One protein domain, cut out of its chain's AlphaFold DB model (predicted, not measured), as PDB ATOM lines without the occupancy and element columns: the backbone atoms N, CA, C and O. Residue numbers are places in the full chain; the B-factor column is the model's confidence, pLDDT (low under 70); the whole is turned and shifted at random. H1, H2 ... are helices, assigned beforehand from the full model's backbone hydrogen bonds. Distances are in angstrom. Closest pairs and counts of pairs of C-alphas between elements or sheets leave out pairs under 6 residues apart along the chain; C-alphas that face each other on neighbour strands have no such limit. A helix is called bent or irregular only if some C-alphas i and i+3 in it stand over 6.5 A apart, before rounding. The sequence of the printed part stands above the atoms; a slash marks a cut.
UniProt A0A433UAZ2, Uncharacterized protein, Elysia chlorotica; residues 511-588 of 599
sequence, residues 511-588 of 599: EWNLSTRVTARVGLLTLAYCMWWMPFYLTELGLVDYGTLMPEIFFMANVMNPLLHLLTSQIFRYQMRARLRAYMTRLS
ATOM      1  N   GLU A 511      26.396 -19.432   4.770       52.44
ATOM      2  CA  GLU A 511      25.217 -20.153   4.243       52.44
ATOM      3  C   GLU A 511      25.199 -21.664   4.508       52.44
ATOM      4  O   GLU A 511      24.429 -22.420   3.912       52.44
ATOM      5  N   TRP A 512      26.010 -22.156   5.441       59.72
ATOM      6  CA  TRP A 512      25.763 -23.506   5.936       59.72
ATOM      7  C   TRP A 512      24.423 -23.481   6.661       59.72
ATOM      8  O   TRP A 512      24.319 -22.880   7.737       59.72
ATOM      9  N   ASN A 513      23.414 -24.127   6.069       78.38
ATOM     10  CA  ASN A 513      22.077 -24.239   6.637       78.38
ATOM     11  C   ASN A 513      22.186 -24.558   8.128       78.38
ATOM     12  O   ASN A 513      22.790 -25.568   8.499       78.38
ATOM     13  N   LEU A 514      21.598 -23.708   8.976       79.81
ATOM     14  CA  LEU A 514      21.620 -23.851  10.437       79.81
ATOM     15  C   LEU A 514      21.269 -25.287  10.860       79.81
ATOM     16  O   LEU A 514      21.910 -25.841  11.748       79.81
ATOM     17  N   SER A 515      20.326 -25.908  10.141       79.19
ATOM     18  CA  SER A 515      19.953 -27.317  10.275       79.19
ATOM     19  C   SER A 515      21.155 -28.271  10.160       79.19
ATOM     20  O   SER A 515      21.426 -29.016  11.093       79.19
ATOM     21  N   THR A 516      21.962 -28.188   9.094       81.00
ATOM     22  CA  THR A 516      23.140 -29.062   8.904       81.00
ATOM     23  C   THR A 516      24.185 -28.902  10.006       81.00
ATOM     24  O   THR A 516      24.752 -29.892  10.466       81.00
ATOM     25  N   ARG A 517      24.405 -27.673  10.494       80.38
ATOM     26  CA  ARG A 517      25.330 -27.406  11.607       80.38
ATOM     27  C   ARG A 517      24.835 -28.007  12.916       80.38
ATOM     28  O   ARG A 517      25.627 -28.578  13.662       80.38
ATOM     29  N   VAL A 518      23.540 -27.872  13.198       82.88
ATOM     30  CA  VAL A 518      22.925 -28.452  14.395       82.88
ATOM     31  C   VAL A 518      22.969 -29.976  14.321       82.88
ATOM     32  O   VAL A 518      23.395 -30.598  15.289       82.88
ATOM     33  N   THR A 519      22.643 -30.577  13.175       85.56
ATOM     34  CA  THR A 519      22.705 -32.035  12.987       85.56
ATOM     35  C   THR A 519      24.128 -32.568  13.127       85.56
ATOM     36  O   THR A 519      24.340 -33.519  13.871       85.56
ATOM     37  N   ALA A 520      25.124 -31.928  12.501       82.81
ATOM     38  CA  ALA A 520      26.526 -32.324  12.647       82.81
ATOM     39  C   ALA A 520      26.998 -32.231  14.107       82.81
ATOM     40  O   ALA A 520      27.713 -33.102  14.594       82.81
ATOM     41  N   ARG A 521      26.550 -31.201  14.833       84.44
ATOM     42  CA  ARG A 521      26.832 -31.032  16.261       84.44
ATOM     43  C   ARG A 521      26.198 -32.123  17.120       84.44
ATOM     44  O   ARG A 521      26.869 -32.647  18.003       84.44
ATOM     45  N   VAL A 522      24.922 -32.429  16.892       85.94
ATOM     46  CA  VAL A 522      24.227 -33.506  17.607       85.94
ATOM     47  C   VAL A 522      24.905 -34.839  17.302       85.94
ATOM     48  O   VAL A 522      25.209 -35.570  18.231       85.94
ATOM     49  N   GLY A 523      25.255 -35.100  16.039       87.25
ATOM     50  CA  GLY A 523      25.991 -36.299  15.637       87.25
ATOM     51  C   GLY A 523      27.337 -36.443  16.346       87.25
ATOM     52  O   GLY A 523      27.618 -37.501  16.900       87.25
ATOM     53  N   LEU A 524      28.140 -35.375  16.407       85.94
ATOM     54  CA  LEU A 524      29.431 -35.388  17.105       85.94
ATOM     55  C   LEU A 524      29.272 -35.658  18.612       85.94
ATOM     56  O   LEU A 524      30.039 -36.429  19.182       85.94
ATOM     57  N   LEU A 525      28.271 -35.044  19.251       87.56
ATOM     58  CA  LEU A 525      27.971 -35.265  20.670       87.56
ATOM     59  C   LEU A 525      27.504 -36.700  20.933       87.56
ATOM     60  O   LEU A 525      27.954 -37.311  21.896       87.56
ATOM     61  N   THR A 526      26.651 -37.249  20.069       88.50
ATOM     62  CA  THR A 526      26.197 -38.640  20.171       88.50
ATOM     63  C   THR A 526      27.356 -39.613  19.984       88.50
ATOM     64  O   THR A 526      27.487 -40.543  20.767       88.50
ATOM     65  N   LEU A 527      28.236 -39.385  19.002       86.50
ATOM     66  CA  LEU A 527      29.419 -40.224  18.786       86.50
ATOM     67  C   LEU A 527      30.355 -40.202  19.993       86.50
ATOM     68  O   LEU A 527      30.793 -41.257  20.439       86.50
ATOM     69  N   ALA A 528      30.619 -39.021  20.553       88.06
ATOM     70  CA  ALA A 528      31.435 -38.892  21.752       88.06
ATOM     71  C   ALA A 528      30.792 -39.586  22.963       88.06
ATOM     72  O   ALA A 528      31.467 -40.304  23.696       88.06
ATOM     73  N   TYR A 529      29.472 -39.444  23.129       88.44
ATOM     74  CA  TYR A 529      28.726 -40.144  24.172       88.44
ATOM     75  C   TYR A 529      28.836 -41.664  24.012       88.44
ATOM     76  O   TYR A 529      29.171 -42.358  24.967       88.44
ATOM     77  N   CYS A 530      28.622 -42.187  22.805       88.50
ATOM     78  CA  CYS A 530      28.785 -43.611  22.532       88.50
ATOM     79  C   CYS A 530      30.219 -44.070  22.819       88.50
ATOM     80  O   CYS A 530      30.402 -45.066  23.504       88.50
ATOM     81  N   MET A 531      31.233 -43.332  22.367       86.19
ATOM     82  CA  MET A 531      32.642 -43.688  22.572       86.19
ATOM     83  C   MET A 531      33.033 -43.768  24.050       86.19
ATOM     84  O   MET A 531      33.777 -44.665  24.433       86.19
ATOM     85  N   TRP A 532      32.543 -42.852  24.883       90.31
ATOM     86  CA  TRP A 532      32.929 -42.808  26.295       90.31
ATOM     87  C   TRP A 532      32.087 -43.695  27.196       90.31
ATOM     88  O   TRP A 532      32.612 -44.266  28.147       90.31
ATOM     89  N   TRP A 533      30.793 -43.827  26.913       90.12
ATOM     90  CA  TRP A 533      29.895 -44.587  27.777       90.12
ATOM     91  C   TRP A 533      29.735 -46.044  27.347       90.12
ATOM     92  O   TRP A 533      29.402 -46.871  28.190       90.12
ATOM     93  N   MET A 534      30.019 -46.410  26.090       90.44
ATOM     94  CA  MET A 534      29.984 -47.823  25.684       90.44
ATOM     95  C   MET A 534      30.950 -48.701  26.483       90.44
ATOM     96  O   MET A 534      30.494 -49.735  26.962       90.44
ATOM     97  N   PRO A 535      32.225 -48.325  26.713       88.12
ATOM     98  CA  PRO A 535      33.113 -49.118  27.561       88.12
ATOM     99  C   PRO A 535      32.529 -49.357  28.958       88.12
ATOM    100  O   PRO A 535      32.614 -50.469  29.477       88.12
ATOM    101  N   PHE A 536      31.887 -48.340  29.544       89.19
ATOM    102  CA  PHE A 536      31.231 -48.447  30.846       89.19
ATOM    103  C   PHE A 536      30.105 -49.488  30.821       89.19
ATOM    104  O   PHE A 536      30.119 -50.421  31.619       89.19
ATOM    105  N   TYR A 537      29.189 -49.395  29.852       90.62
ATOM    106  CA  TYR A 537      28.091 -50.356  29.724       90.62
ATOM    107  C   TYR A 537      28.580 -51.774  29.409       90.62
ATOM    108  O   TYR A 537      28.045 -52.738  29.945       90.62
ATOM    109  N   LEU A 538      29.620 -51.921  28.585       89.81
ATOM    110  CA  LEU A 538      30.222 -53.227  28.293       89.81
ATOM    111  C   LEU A 538      30.886 -53.847  29.528       89.81
ATOM    112  O   LEU A 538      30.868 -55.071  29.668       89.81
ATOM    113  N   THR A 539      31.426 -53.012  30.421       90.50
ATOM    114  CA  THR A 539      31.978 -53.456  31.708       90.50
ATOM    115  C   THR A 539      30.880 -53.893  32.660       90.50
ATOM    116  O   THR A 539      30.974 -54.974  33.231       90.50
ATOM    117  N   GLU A 540      29.806 -53.109  32.798       89.31
ATOM    118  CA  GLU A 540      28.672 -53.487  33.652       89.31
ATOM    119  C   GLU A 540      27.963 -54.757  33.166       89.31
ATOM    120  O   GLU A 540      27.501 -55.552  33.980       89.31
ATOM    121  N   LEU A 541      27.922 -54.988  31.851       92.94
ATOM    122  CA  LEU A 541      27.393 -56.223  31.266       92.94
ATOM    123  C   LEU A 541      28.341 -57.428  31.422       92.94
ATOM    124  O   LEU A 541      27.975 -58.534  31.033       92.94
ATOM    125  N   GLY A 542      29.554 -57.234  31.951       91.69
ATOM    126  CA  GLY A 542      30.556 -58.292  32.100       91.69
ATOM    127  C   GLY A 542      31.114 -58.815  30.773       91.69
ATOM    128  O   GLY A 542      31.716 -59.887  30.745       91.69
ATOM    129  N   LEU A 543      30.915 -58.083  29.668       88.25
ATOM    130  CA  LEU A 543      31.411 -58.469  28.342       88.25
ATOM    131  C   LEU A 543      32.907 -58.184  28.200       88.25
ATOM    132  O   LEU A 543      33.630 -58.950  27.565       88.25
ATOM    133  N   VAL A 544      33.369 -57.071  28.776       88.88
ATOM    134  CA  VAL A 544      34.771 -56.645  28.732       88.88
ATOM    135  C   VAL A 544      35.144 -56.006  30.063       88.88
ATOM    136  O   VAL A 544      34.498 -55.052  30.482       88.88
ATOM    137  N   ASP A 545      36.199 -56.494  30.709       90.25
ATOM    138  CA  ASP A 545      36.716 -55.886  31.936       90.25
ATOM    139  C   ASP A 545      37.696 -54.749  31.602       90.25
ATOM    140  O   ASP A 545      38.830 -54.986  31.188       90.25
ATOM    141  N   TYR A 546      37.240 -53.505  31.763       85.94
ATOM    142  CA  TYR A 546      38.054 -52.292  31.620       85.94
ATOM    143  C   TYR A 546      38.576 -51.771  32.976       85.94
ATOM    144  O   TYR A 546      38.896 -50.586  33.084       85.94
ATOM    145  N   GLY A 547      38.639 -52.617  34.013       89.38
ATOM    146  CA  GLY A 547      38.812 -52.257  35.427       89.38
ATOM    147  C   GLY A 547      39.676 -51.028  35.731       89.38
ATOM    148  O   GLY A 547      39.193 -50.076  36.345       89.38
ATOM    149  N   THR A 548      40.932 -50.998  35.281       89.94
ATOM    150  CA  THR A 548      41.860 -49.884  35.563       89.94
ATOM    151  C   THR A 548      41.678 -48.666  34.655       89.94
ATOM    152  O   THR A 548      41.974 -47.551  35.071       89.94
ATOM    153  N   LEU A 549      41.153 -48.853  33.444       87.38
ATOM    154  CA  LEU A 549      40.933 -47.796  32.448       87.38
ATOM    155  C   LEU A 549      39.622 -47.034  32.675       87.38
ATOM    156  O   LEU A 549      39.464 -45.907  32.205       87.38
ATOM    157  N   MET A 550      38.664 -47.620  33.393       88.19
ATOM    158  CA  MET A 550      37.337 -47.027  33.546       88.19
ATOM    159  C   MET A 550      37.333 -45.648  34.243       88.19
ATOM    160  O   MET A 550      36.650 -44.742  33.753       88.19
ATOM    161  N   PRO A 551      38.117 -45.413  35.318       88.69
ATOM    162  CA  PRO A 551      38.248 -44.080  35.909       88.69
ATOM    163  C   PRO A 551      38.804 -43.039  34.927       88.69
ATOM    164  O   PRO A 551      38.346 -41.895  34.926       88.69
ATOM    165  N   GLU A 552      39.752 -43.427  34.069       88.06
ATOM    166  CA  GLU A 552      40.362 -42.537  33.074       88.06
ATOM    167  C   GLU A 552      39.373 -42.168  31.965       88.06
ATOM    168  O   GLU A 552      39.245 -40.993  31.612       88.06
ATOM    169  N   ILE A 553      38.610 -43.148  31.468       87.81
ATOM    170  CA  ILE A 553      37.546 -42.929  30.476       87.81
ATOM    171  C   ILE A 553      36.487 -41.976  31.046       87.81
ATOM    172  O   ILE A 553      36.084 -41.018  30.380       87.81
ATOM    173  N   PHE A 554      36.080 -42.182  32.301       88.44
ATOM    174  CA  PHE A 554      35.109 -41.321  32.974       88.44
ATOM    175  C   PHE A 554      35.641 -39.896  33.175       88.44
ATOM    176  O   PHE A 554      34.921 -38.915  32.962       88.44
ATOM    177  N   PHE A 555      36.909 -39.753  33.562       89.94
ATOM    178  CA  PHE A 555      37.556 -38.449  33.678       89.94
ATOM    179  C   PHE A 555      37.600 -37.733  32.322       89.94
ATOM    180  O   PHE A 555      37.173 -36.579  32.226       89.94
ATOM    181  N   MET A 556      38.007 -38.430  31.257       87.25
ATOM    182  CA  MET A 556      38.054 -37.854  29.914       87.25
ATOM    183  C   MET A 556      36.682 -37.445  29.396       87.25
ATOM    184  O   MET A 556      36.559 -36.355  28.844       87.25
ATOM    185  N   ALA A 557      35.633 -38.233  29.635       90.12
ATOM    186  CA  ALA A 557      34.269 -37.860  29.263       90.12
ATOM    187  C   ALA A 557      33.837 -36.532  29.914       90.12
ATOM    188  O   ALA A 557      33.254 -35.657  29.268       90.12
ATOM    189  N   ASN A 558      34.173 -36.350  31.195       90.69
ATOM    190  CA  ASN A 558      33.839 -35.140  31.942       90.69
ATOM    191  C   ASN A 558      34.651 -33.916  31.500       90.69
ATOM    192  O   ASN A 558      34.102 -32.815  31.453       90.69
ATOM    193  N   VAL A 559      35.926 -34.094  31.146       90.00
ATOM    194  CA  VAL A 559      36.782 -33.011  30.633       90.00
ATOM    195  C   VAL A 559      36.405 -32.634  29.201       90.00
ATOM    196  O   VAL A 559      36.361 -31.454  28.846       90.00
ATOM    197  N   MET A 560      36.088 -33.620  28.367       86.88
ATOM    198  CA  MET A 560      35.832 -33.401  26.950       86.88
ATOM    199  C   MET A 560      34.419 -32.895  26.659       86.88
ATOM    200  O   MET A 560      34.234 -32.184  25.676       86.88
ATOM    201  N   ASN A 561      33.424 -33.168  27.508       88.31
ATOM    202  CA  ASN A 561      32.077 -32.604  27.360       88.31
ATOM    203  C   ASN A 561      32.061 -31.066  27.211       88.31
ATOM    204  O   ASN A 561      31.548 -30.565  26.203       88.31
ATOM    205  N   PRO A 562      32.627 -30.267  28.139       88.62
ATOM    206  CA  PRO A 562      32.661 -28.815  27.983       88.62
ATOM    207  C   PRO A 562      33.490 -28.377  26.767       88.62
ATOM    208  O   PRO A 562      33.124 -27.394  26.122       88.62
ATOM    209  N   LEU A 563      34.547 -29.114  26.401       86.94
ATOM    210  CA  LEU A 563      35.340 -28.849  25.194       86.94
ATOM    211  C   LEU A 563      34.534 -29.092  23.913       86.94
ATOM    212  O   LEU A 563      34.540 -28.250  23.020       86.94
ATOM    213  N   LEU A 564      33.757 -30.172  23.835       87.25
ATOM    214  CA  LEU A 564      32.826 -30.433  22.737       87.25
ATOM    215  C   LEU A 564      31.767 -29.342  22.642       87.25
ATOM    216  O   LEU A 564      31.468 -28.862  21.547       87.25
ATOM    217  N   HIS A 565      31.213 -28.903  23.772       87.19
ATOM    218  CA  HIS A 565      30.286 -27.775  23.793       87.19
ATOM    219  C   HIS A 565      30.952 -26.483  23.312       87.19
ATOM    220  O   HIS A 565      30.321 -25.721  22.579       87.19
ATOM    221  N   LEU A 566      32.221 -26.258  23.648       88.69
ATOM    222  CA  LEU A 566      33.011 -25.139  23.147       88.69
ATOM    223  C   LEU A 566      33.234 -25.245  21.632       88.69
ATOM    224  O   LEU A 566      32.898 -24.326  20.893       88.69
ATOM    225  N   LEU A 567      33.700 -26.375  21.121       81.94
ATOM    226  CA  LEU A 567      33.959 -26.546  19.690       81.94
ATOM    227  C   LEU A 567      32.671 -26.433  18.863       81.94
ATOM    228  O   LEU A 567      32.631 -25.751  17.837       81.94
ATOM    229  N   THR A 568      31.577 -27.020  19.341       84.81
ATOM    230  CA  THR A 568      30.342 -27.131  18.556       84.81
ATOM    231  C   THR A 568      29.373 -25.957  18.726       84.81
ATOM    232  O   THR A 568      28.619 -25.645  17.805       84.81
ATOM    233  N   SER A 569      29.372 -25.264  19.870       87.19
ATOM    234  CA  SER A 569      28.421 -24.183  20.152       87.19
ATOM    235  C   SER A 569      29.053 -22.810  19.968       87.19
ATOM    236  O   SER A 569      29.922 -22.402  20.737       87.19
ATOM    237  N   GLN A 570      28.551 -22.036  19.004       85.38
ATOM    238  CA  GLN A 570      28.944 -20.630  18.881       85.38
ATOM    239  C   GLN A 570      28.543 -19.824  20.124       85.38
ATOM    240  O   GLN A 570      29.355 -19.076  20.657       85.38
ATOM    241  N   ILE A 571      27.326 -20.035  20.641       87.06
ATOM    242  CA  ILE A 571      26.820 -19.326  21.830       87.06
ATOM    243  C   ILE A 571      27.720 -19.592  23.042       87.06
ATOM    244  O   ILE A 571      28.101 -18.658  23.745       87.06
ATOM    245  N   PHE A 572      28.109 -20.853  23.259       86.00
ATOM    246  CA  PHE A 572      28.977 -21.208  24.383       86.00
ATOM    247  C   PHE A 572      30.375 -20.603  24.223       86.00
ATOM    248  O   PHE A 572      30.915 -20.072  25.188       86.00
ATOM    249  N   ARG A 573      30.932 -20.589  23.000       88.88
ATOM    250  CA  ARG A 573      32.199 -19.897  22.707       88.88
ATOM    251  C   ARG A 573      32.146 -18.421  23.043       88.88
ATOM    252  O   ARG A 573      33.058 -17.928  23.700       88.88
ATOM    253  N   TYR A 574      31.096 -17.719  22.624       91.94
ATOM    254  CA  TYR A 574      30.949 -16.297  22.931       91.94
ATOM    255  C   TYR A 574      30.832 -16.051  24.436       91.94
ATOM    256  O   TYR A 574      31.517 -15.174  24.957       91.94
ATOM    257  N   GLN A 575      30.042 -16.859  25.148       92.94
ATOM    258  CA  GLN A 575      29.911 -16.757  26.603       92.94
ATOM    259  C   GLN A 575      31.232 -17.038  27.327       92.94
ATOM    260  O   GLN A 575      31.624 -16.265  28.200       92.94
ATOM    261  N   MET A 576      31.945 -18.102  26.951       91.12
ATOM    262  CA  MET A 576      33.239 -18.441  27.544       91.12
ATOM    263  C   MET A 576      34.287 -17.376  27.235       91.12
ATOM    264  O   MET A 576      34.989 -16.951  28.144       91.12
ATOM    265  N   ARG A 577      34.342 -16.856  26.003       94.31
ATOM    266  CA  ARG A 577      35.260 -15.770  25.631       94.31
ATOM    267  C   ARG A 577      34.958 -14.477  26.390       94.31
ATOM    268  O   ARG A 577      35.889 -13.807  26.825       94.31
ATOM    269  N   ALA A 578      33.684 -14.133  26.575       94.81
ATOM    270  CA  ALA A 578      33.278 -12.971  27.364       94.81
ATOM    271  C   ALA A 578      33.668 -13.123  28.842       94.81
ATOM    272  O   ALA A 578      34.245 -12.205  29.423       94.81
ATOM    273  N   ARG A 579      33.426 -14.301  29.433       95.44
ATOM    274  CA  ARG A 579      33.837 -14.610  30.811       95.44
ATOM    275  C   ARG A 579      35.352 -14.592  30.976       95.44
ATOM    276  O   ARG A 579      35.835 -14.003  31.933       95.44
ATOM    277  N   LEU A 580      36.091 -15.182  30.036       95.00
ATOM    278  CA  LEU A 580      37.552 -15.212  30.068       95.00
ATOM    279  C   LEU A 580      38.130 -13.796  29.985       95.00
ATOM    280  O   LEU A 580      39.019 -13.461  30.755       95.00
ATOM    281  N   ARG A 581      37.578 -12.935  29.118       96.50
ATOM    282  CA  ARG A 581      37.965 -11.516  29.048       96.50
ATOM    283  C   ARG A 581      37.721 -10.790  30.367       96.50
ATOM    284  O   ARG A 581      38.616 -10.099  30.825       96.50
ATOM    285  N   ALA A 582      36.552 -10.977  30.981       96.31
ATOM    286  CA  ALA A 582      36.230 -10.360  32.268       96.31
ATOM    287  C   ALA A 582      37.132 -10.861  33.412       96.31
ATOM    288  O   ALA A 582      37.443 -10.111  34.333       96.31
ATOM    289  N   TYR A 583      37.549 -12.128  33.367       96.81
ATOM    290  CA  TYR A 583      38.519 -12.675  34.312       96.81
ATOM    291  C   TYR A 583      39.913 -12.100  34.088       96.81
ATOM    292  O   TYR A 583      40.538 -11.666  35.047       96.81
ATOM    293  N   MET A 584      40.375 -12.046  32.838       95.94
ATOM    294  CA  MET A 584      41.686 -11.495  32.503       95.94
ATOM    295  C   MET A 584      41.793 -10.014  32.870       95.94
ATOM    296  O   MET A 584      42.816  -9.620  33.412       95.94
ATOM    297  N   THR A 585      40.740  -9.212  32.671       95.12
ATOM    298  CA  THR A 585      40.742  -7.804  33.107       95.12
ATOM    299  C   THR A 585      40.779  -7.652  34.627       95.12
ATOM    300  O   THR A 585      41.423  -6.740  35.137       95.12
ATOM    301  N   ARG A 586      40.129  -8.553  35.378       95.12
ATOM    302  CA  ARG A 586      40.253  -8.580  36.846       95.12
ATOM    303  C   ARG A 586      41.652  -9.003  37.283       95.12
ATOM    304  O   ARG A 586      42.216  -8.391  38.184       95.12
ATOM    305  N   LEU A 587      42.224 -10.011  36.629       95.19
ATOM    306  CA  LEU A 587      43.573 -10.479  36.925       95.19
ATOM    307  C   LEU A 587      44.607  -9.380  36.646       95.19
ATOM    308  O   LEU A 587      45.444  -9.102  37.495       95.19
ATOM    309  N   SER A 588      44.491  -8.684  35.510       94.06
ATOM    310  CA  SER A 588      45.384  -7.574  35.166       94.06
ATOM    311  C   SER A 588      45.240  -6.394  36.126       94.06
ATOM    312  O   SER A 588      46.231  -5.737  36.426       94.06
TER     313      SER A 588
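What this domain is: This is residues 511 to 588 of the 599 residues of an uncharacterized protein of Elysia chlorotica (UniProt A0A433UAZ2). What does the model look like? Two helices, H1 and H2, lie side by side and run opposite ways as a helical hairpin, and a third, H3, turns off from the far end of H2 at nearly a right angle, away from H1, so that residues 578 to 588 of H3 stick out as an arm. What is it made of, and how large is it? The printed part has 78 residues with three named helices in the order H1, H2, H3 and no named strand; its class is all helix. It is flat, spanning 50 by 39 by 11 A, and only just loose, close to extended, with a radius of gyration of the C-alphas of 17.1 A.

Where its parts are: Where is the first helix? H1 is residues 514 to 540, 38.3 A from first to last C-alpha, and C-alpha 514 is at (21.620, -23.851, 10.437). It has a kink of 34 degrees near residue 533; it is neither bent nor irregular, but only just: C-alphas 532 and 535 are 6.4 A apart. Where is the second? H2 is residues 550 to 568, 25.9 A long, with C-alpha 550 at (37.337, -47.027, 33.546). It has a kink of 35 degrees near residue 562, and is neither bent nor irregular, but only just: C-alphas 559 and 562 are 6.5 A apart. Where does the last helix end? H3 is residues 570 to 588, 26.6 A long, and C-alpha 588 is at (45.384, -7.574, 35.166).

How they stand to each other: How do H1 and H2 stand? They touch, with the closest C-alphas, those of Arg 521 and Thr 568, 5.7 A apart. They form a hairpin, at a shallow tilt of 4 degrees, opposite ways. Where does H3 go? H2 and H3 touch only at the corner by their link, residues 565 to 567 of H2 with 572 to 573 of H3; the closest C-alphas, those of Leu 566 and Arg 573, are 5.3 A apart. Their lines are about perpendicular, at 83 degrees, and H1 and H3 are apart. What do the backbones show? In H3 every O i to N i+4 pair is within hydrogen-bond range; in H1 21 of 23 are, and in H2 13 of 15.

The domain as a whole: How far does it reach? The two C-alphas farthest apart, those of Leu 543 and Ser 588, are 53.2 A apart. Which parts stand free, and what is left without them? Residues 511 to 516, of which 514 to 516 belong to H1, and residues 578 to 588 of H3 stand free; the body without them spans 42 by 22 by 10 A. Are there cuts, long links or weak places? The printed part has no cut; the link from H1 to H2, nine residues, is short, and that from H2 to H3, one residue, is tight. The mean pLDDT of the printed part is 87.9, and residues 511 to 512 are under 70.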